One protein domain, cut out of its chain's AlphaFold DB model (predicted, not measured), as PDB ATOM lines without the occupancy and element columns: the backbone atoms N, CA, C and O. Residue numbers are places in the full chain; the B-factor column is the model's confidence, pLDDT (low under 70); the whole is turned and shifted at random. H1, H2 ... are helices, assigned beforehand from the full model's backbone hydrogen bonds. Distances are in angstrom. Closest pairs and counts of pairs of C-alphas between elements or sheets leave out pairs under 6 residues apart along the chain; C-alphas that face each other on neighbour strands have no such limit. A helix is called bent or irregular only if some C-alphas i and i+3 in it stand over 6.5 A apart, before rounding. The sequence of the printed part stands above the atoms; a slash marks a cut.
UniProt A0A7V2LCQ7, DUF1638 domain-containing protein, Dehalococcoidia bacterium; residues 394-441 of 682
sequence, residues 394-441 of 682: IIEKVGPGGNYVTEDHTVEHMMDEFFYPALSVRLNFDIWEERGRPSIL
ATOM      1  N   ILE A 394      -6.913 -71.579   3.433       95.75
ATOM      2  CA  ILE A 394      -6.170 -72.327   4.448       95.75
ATOM      3  C   ILE A 394      -6.127 -73.826   4.136       95.75
ATOM      4  O   ILE A 394      -5.101 -74.465   4.363       95.75
ATOM      5  N   ILE A 395      -7.191 -74.384   3.552       97.25
ATOM      6  CA  ILE A 395      -7.225 -75.779   3.099       97.25
ATOM      7  C   ILE A 395      -6.176 -76.016   2.006       97.25
ATOM      8  O   ILE A 395      -5.447 -77.008   2.062       97.25
ATOM      9  N   GLU A 396      -6.063 -75.101   1.039       97.50
ATOM     10  CA  GLU A 396      -5.043 -75.169  -0.012       97.50
ATOM     11  C   GLU A 396      -3.626 -75.026   0.563       97.50
ATOM     12  O   GLU A 396      -2.741 -75.803   0.205       97.50
ATOM     13  N   LYS A 397      -3.424 -74.091   1.503       96.44
ATOM     14  CA  LYS A 397      -2.134 -73.872   2.176       96.44
ATOM     15  C   LYS A 397      -1.665 -75.094   2.973       96.44
ATOM     16  O   LYS A 397      -0.494 -75.453   2.884       96.44
ATOM     17  N   VAL A 398      -2.542 -75.698   3.779       97.62
ATOM     18  CA  VAL A 398      -2.195 -76.839   4.647       97.62
ATOM     19  C   VAL A 398      -2.003 -78.116   3.829       97.62
ATOM     20  O   VAL A 398      -1.071 -78.880   4.087       97.62
ATOM     21  N   GLY A 399      -2.859 -78.338   2.830       97.19
ATOM     22  CA  GLY A 399      -2.765 -79.461   1.907       97.19
ATOM     23  C   GLY A 399      -2.996 -80.851   2.532       97.19
ATOM     24  O   GLY A 399      -3.232 -81.003   3.737       97.19
ATOM     25  N   PRO A 400      -2.965 -81.916   1.708       97.44
ATOM     26  CA  PRO A 400      -3.189 -83.284   2.169       97.44
ATOM     27  C   PRO A 400      -2.136 -83.752   3.184       97.44
ATOM     28  O   PRO A 400      -0.937 -83.656   2.937       97.44
ATOM     29  N   GLY A 401      -2.583 -84.317   4.310       96.00
ATOM     30  CA  GLY A 401      -1.708 -84.836   5.372       96.00
ATOM     31  C   GLY A 401      -1.170 -83.780   6.347       96.00
ATOM     32  O   GLY A 401      -0.494 -84.147   7.307       96.00
ATOM     33  N   GLY A 402      -1.476 -82.497   6.128       96.38
ATOM     34  CA  GLY A 402      -1.153 -81.407   7.049       96.38
ATOM     35  C   GLY A 402      -2.094 -81.324   8.259       96.38
ATOM     36  O   GLY A 402      -2.983 -82.156   8.451       96.38
ATOM     37  N   ASN A 403      -1.900 -80.300   9.093       96.88
ATOM     38  CA  ASN A 403      -2.751 -80.013  10.250       96.88
ATOM     39  C   ASN A 403      -2.978 -78.502  10.410       96.88
ATOM     40  O   ASN A 403      -2.167 -77.705   9.955       96.88
ATOM     41  N   TYR A 404      -4.067 -78.132  11.087       96.62
ATOM     42  CA  TYR A 404      -4.512 -76.740  11.233       96.62
ATOM     43  C   TYR A 404      -4.208 -76.140  12.616       96.62
ATOM     44  O   TYR A 404      -4.624 -75.021  12.899       96.62
ATOM     45  N   VAL A 405      -3.530 -76.865  13.515       95.44
ATOM     46  CA  VAL A 405      -3.449 -76.491  14.943       95.44
ATOM     47  C   VAL A 405      -2.719 -75.164  15.151       95.44
ATOM     48  O   VAL A 405      -3.070 -74.403  16.047       95.44
ATOM     49  N   THR A 406      -1.716 -74.885  14.320       93.44
ATOM     50  CA  THR A 406      -0.870 -73.686  14.408       93.44
ATOM     51  C   THR A 406      -1.275 -72.580  13.437       93.44
ATOM     52  O   THR A 406      -0.526 -71.625  13.270       93.44
ATOM     53  N   GLU A 407      -2.406 -72.723  12.748       96.25
ATOM     54  CA  GLU A 407      -2.834 -71.776  11.719       96.25
ATOM     55  C   GLU A 407      -3.653 -70.635  12.322       96.25
ATOM     56  O   GLU A 407      -4.524 -70.870  13.163       96.25
ATOM     57  N   ASP A 408      -3.421 -69.409  11.839       94.62
ATOM     58  CA  ASP A 408      -4.110 -68.205  12.326       94.62
ATOM     59  C   ASP A 408      -5.633 -68.350  12.217       94.62
ATOM     60  O   ASP A 408      -6.352 -68.013  13.151       94.62
ATOM     61  N   HIS A 409      -6.119 -68.971  11.133       94.75
ATOM     62  CA  HIS A 409      -7.542 -69.268  10.927       94.75
ATOM     63  C   HIS A 409      -8.159 -70.043  12.102       94.75
ATOM     64  O   HIS A 409      -9.246 -69.708  12.568       94.75
ATOM     65  N   THR A 410      -7.451 -71.040  12.644       95.12
ATOM     66  CA  THR A 410      -7.922 -71.795  13.813       95.12
ATOM     67  C   THR A 410      -8.019 -70.899  15.043       95.12
ATOM     68  O   THR A 410      -9.025 -70.944  15.748       95.12
ATOM     69  N   VAL A 411      -7.006 -70.068  15.297       93.12
ATOM     70  CA  VAL A 411      -6.972 -69.159  16.456       93.12
ATOM     71  C   VAL A 411      -8.072 -68.101  16.359       93.12
ATOM     72  O   VAL A 411      -8.740 -67.812  17.351       93.12
ATOM     73  N   GLU A 412      -8.294 -67.561  15.164       92.88
ATOM     74  CA  GLU A 412      -9.325 -66.561  14.885       92.88
ATOM     75  C   GLU A 412     -10.740 -67.110  15.098       92.88
ATOM     76  O   GLU A 412     -11.606 -66.397  15.599       92.88
ATOM     77  N   HIS A 413     -10.987 -68.375  14.746       93.00
ATOM     78  CA  HIS A 413     -12.333 -68.948  14.772       93.00
ATOM     79  C   HIS A 413     -12.647 -69.808  15.995       93.00
ATOM     80  O   HIS A 413     -13.824 -70.075  16.248       93.00
ATOM     81  N   MET A 414     -11.646 -70.242  16.769       92.19
ATOM     82  CA  MET A 414     -11.879 -71.222  17.829       92.19
ATOM     83  C   MET A 414     -12.872 -70.739  18.897       92.19
ATOM     84  O   MET A 414     -13.699 -71.530  19.341       92.19
ATOM     85  N   MET A 415     -12.862 -69.453  19.260       89.19
ATOM     86  CA  MET A 415     -13.773 -68.904  20.280       89.19
ATOM     87  C   MET A 415     -15.188 -68.611  19.764       89.19
ATOM     88  O   MET A 415     -16.126 -68.601  20.557       89.19
ATOM     89  N   ASP A 416     -15.350 -68.406  18.454       88.25
ATOM     90  CA  ASP A 416     -16.624 -67.991  17.853       88.25
ATOM     91  C   ASP A 416     -17.418 -69.169  17.260       88.25
ATOM     92  O   ASP A 416     -18.650 -69.151  17.248       88.25
ATOM     93  N   GLU A 417     -16.737 -70.197  16.740       90.88
ATOM     94  CA  GLU A 417     -17.390 -71.336  16.078       90.88
ATOM     95  C   GLU A 417     -17.731 -72.479  17.049       90.88
ATOM     96  O   GLU A 417     -18.762 -73.146  16.883       90.88
ATOM     97  N   PHE A 418     -16.911 -72.724  18.075       92.75
ATOM     98  CA  PHE A 418     -17.074 -73.874  18.970       92.75
ATOM     99  C   PHE A 418     -17.818 -73.526  20.262       92.75
ATOM    100  O   PHE A 418     -17.656 -72.459  20.840       92.75
ATOM    101  N   PHE A 419     -18.602 -74.485  20.762       94.00
ATOM    102  CA  PHE A 419     -19.128 -74.432  22.124       94.00
ATOM    103  C   PHE A 419     -18.158 -75.128  23.082       94.00
ATOM    104  O   PHE A 419     -17.925 -76.345  22.978       94.00
ATOM    105  N   TYR A 420     -17.608 -74.351  24.013       93.75
ATOM    106  CA  TYR A 420     -16.745 -74.833  25.085       93.75
ATOM    107  C   TYR A 420     -17.563 -75.075  26.351       93.75
ATOM    108  O   TYR A 420     -17.910 -74.113  27.032       93.75
ATOM    109  N   PRO A 421     -17.871 -76.341  26.678       92.06
ATOM    110  CA  PRO A 421     -18.697 -76.638  27.832       92.06
ATOM    111  C   PRO A 421     -17.965 -76.302  29.131       92.06
ATOM    112  O   PRO A 421     -16.801 -76.677  29.307       92.06
ATOM    113  N   ALA A 422     -18.661 -75.648  30.058       92.19
ATOM    114  CA  ALA A 422     -18.111 -75.307  31.369       92.19
ATOM    115  C   ALA A 422     -18.084 -76.515  32.325       92.19
ATOM    116  O   ALA A 422     -17.210 -76.628  33.186       92.19
ATOM    117  N   LEU A 423     -19.031 -77.441  32.171       95.12
ATOM    118  CA  LEU A 423     -19.240 -78.582  33.058       95.12
ATOM    119  C   LEU A 423     -18.844 -79.900  32.403       95.12
ATOM    120  O   LEU A 423     -18.218 -80.737  33.059       95.12
ATOM    121  N   SER A 424     -19.175 -80.097  31.124       94.50
ATOM    122  CA  SER A 424     -18.937 -81.383  30.452       94.50
ATOM    123  C   SER A 424     -17.460 -81.794  30.500       94.50
ATOM    124  O   SER A 424     -16.542 -81.002  30.271       94.50
ATOM    125  N   VAL A 425     -17.208 -83.068  30.795       94.25
ATOM    126  CA  VAL A 425     -15.849 -83.592  30.975       94.25
ATOM    127  C   VAL A 425     -15.303 -84.070  29.630       94.25
ATOM    128  O   VAL A 425     -15.590 -85.177  29.190       94.25
ATOM    129  N   ARG A 426     -14.513 -83.219  28.964       93.94
ATOM    130  CA  ARG A 426     -13.787 -83.539  27.722       93.94
ATOM    131  C   ARG A 426     -12.289 -83.688  28.006       93.94
ATOM    132  O   ARG A 426     -11.508 -82.785  27.728       93.94
ATOM    133  N   LEU A 427     -11.908 -84.805  28.622       93.12
ATOM    134  CA  LEU A 427     -10.521 -85.158  28.954       93.12
ATOM    135  C   LEU A 427     -10.191 -86.528  28.351       93.12
ATOM    136  O   LEU A 427     -11.082 -87.368  28.226       93.12
ATOM    137  N   ASN A 428      -8.925 -86.762  27.997       96.31
ATOM    138  CA  ASN A 428      -8.470 -88.134  27.762       96.31
ATOM    139  C   ASN A 428      -8.480 -88.922  29.089       96.31
ATOM    140  O   ASN A 428      -8.575 -88.326  30.164       96.31
ATOM    141  N   PHE A 429      -8.421 -90.252  29.002       96.25
ATOM    142  CA  PHE A 429      -8.605 -91.120  30.167       96.25
ATOM    143  C   PHE A 429      -7.557 -90.876  31.261       96.25
ATOM    144  O   PHE A 429      -7.931 -90.693  32.416       96.25
ATOM    145  N   ASP A 430      -6.278 -90.794  30.891       97.75
ATOM    146  CA  ASP A 430      -5.178 -90.647  31.850       97.75
ATOM    147  C   ASP A 430      -5.290 -89.322  32.621       97.75
ATOM    148  O   ASP A 430      -5.275 -89.307  33.848       97.75
ATOM    149  N   ILE A 431      -5.550 -88.208  31.925       96.00
ATOM    150  CA  ILE A 431      -5.753 -86.896  32.563       96.00
ATOM    151  C   ILE A 431      -7.032 -86.888  33.411       96.00
ATOM    152  O   ILE A 431      -7.094 -86.224  34.449       96.00
ATOM    153  N   TRP A 432      -8.087 -87.574  32.969       96.25
ATOM    154  CA  TRP A 432      -9.317 -87.695  33.750       96.25
ATOM    155  C   TRP A 432      -9.067 -88.434  35.067       96.25
ATOM    156  O   TRP A 432      -9.547 -87.988  36.111       96.25
ATOM    157  N   GLU A 433      -8.286 -89.513  35.029       97.06
ATOM    158  CA  GLU A 433      -7.888 -90.269  36.212       97.06
ATOM    159  C   GLU A 433      -6.988 -89.444  37.140       97.06
ATOM    160  O   GLU A 433      -7.304 -89.312  38.324       97.06
ATOM    161  N   GLU A 434      -5.950 -88.795  36.602       96.62
ATOM    162  CA  GLU A 434      -5.042 -87.909  37.348       96.62
ATOM    163  C   GLU A 434      -5.778 -86.755  38.047       96.62
ATOM    164  O   GLU A 434      -5.416 -86.352  39.151       96.62
ATOM    165  N   ARG A 435      -6.845 -86.229  37.433       93.00
ATOM    166  CA  ARG A 435      -7.674 -85.151  38.000       93.00
ATOM    167  C   ARG A 435      -8.746 -85.640  38.975       93.00
ATOM    168  O   ARG A 435      -9.670 -84.890  39.286       93.00
ATOM    169  N   GLY A 436      -8.652 -86.881  39.448       94.81
ATOM    170  CA  GLY A 436      -9.573 -87.427  40.443       94.81
ATOM    171  C   GLY A 436     -10.943 -87.785  39.873       94.81
ATOM    172  O   GLY A 436     -11.939 -87.718  40.589       94.81
ATOM    173  N   ARG A 437     -11.001 -88.166  38.590       95.38
ATOM    174  CA  ARG A 437     -12.206 -88.678  37.918       95.38
ATOM    175  C   ARG A 437     -13.415 -87.731  38.023       95.38
ATOM    176  O   ARG A 437     -14.487 -88.148  38.469       95.38
ATOM    177  N   PRO A 438     -13.284 -86.450  37.617       94.38
ATOM    178  CA  PRO A 438     -14.369 -85.485  37.744       94.38
ATOM    179  C   PRO A 438     -15.609 -85.933  36.964       94.38
ATOM    180  O   PRO A 438     -15.504 -86.511  35.880       94.38
ATOM    181  N   SER A 439     -16.787 -85.604  37.492       94.38
ATOM    182  CA  SER A 439     -18.079 -85.811  36.832       94.38
ATOM    183  C   SER A 439     -18.771 -84.472  36.569       94.38
ATOM    184  O   SER A 439     -18.420 -83.448  37.161       94.38
ATOM    185  N   ILE A 440     -19.780 -84.471  35.695       95.00
ATOM    186  CA  ILE A 440     -20.604 -83.274  35.472       95.00
ATOM    187  C   ILE A 440     -21.287 -82.824  36.772       95.00
ATOM    188  O   ILE A 440     -21.325 -81.636  37.071       95.00
ATOM    189  N   LEU A 441     -21.743 -83.783  37.583       93.50
ATOM    190  CA  LEU A 441     -22.422 -83.518  38.845       93.50
ATOM    191  C   LEU A 441     -21.481 -82.909  39.889       93.50
ATOM    192  O   LEU A 441     -21.860 -81.949  40.556       93.50
TER     193      LEU A 441
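AT A GLANCE: This is residues 394 to 441 of the 682 residues of the protein "DUF1638 domain-containing protein" of Dehalococcoidia bacterium (UniProt A0A7V2LCQ7). The printed part is an open, extended run of chain, with the short helices H1 and H2 toward one end, H3 toward the other, and the long link of residues 418 to 428 bridging them. Its 48 residues hold three named helices, in the order H1, H2, H3, and no named strand; the class is all helix, with under half of the residues, 21, in named elements. It is extended, with a radius of gyration of the C-alphas of 15.5 A, and flat, spanning 42 by 24 by 12 A.

HOW THE PARTS SIT: H1, residues 394 to 398, and H2, residues 408 to 417, are close but not clearly touching; their closest C-alphas, of Ile 394 and His 409, are 7.3 A apart. H3, residues 429 to 434, is apart from both. Every O i to N i+4 pair is within hydrogen-bond range in H1 and H3, and 4 of 6 in H2.

IN THESE COORDINATES: H1 begins at C-alpha 394 (-6.170, -72.327, 4.448) and is 6.0 A long. H2, 14.2 A long, is irregular: C-alphas 412 and 415 are 7.4 A apart. H3, 8.6 A long, ends at C-alpha 434 (-5.042, -87.909, 37.348).

THE WHOLE: The C-alphas farthest apart, of Glu 396 and Leu 441, are 43.4 A apart. Residues 411 to 421, of which 411 to 417 belong to H2, stand free. The link from H1 to H2 is short, that from H2 to H3 long. The printed part has no cut, and no printed residue is under 70 in pLDDT.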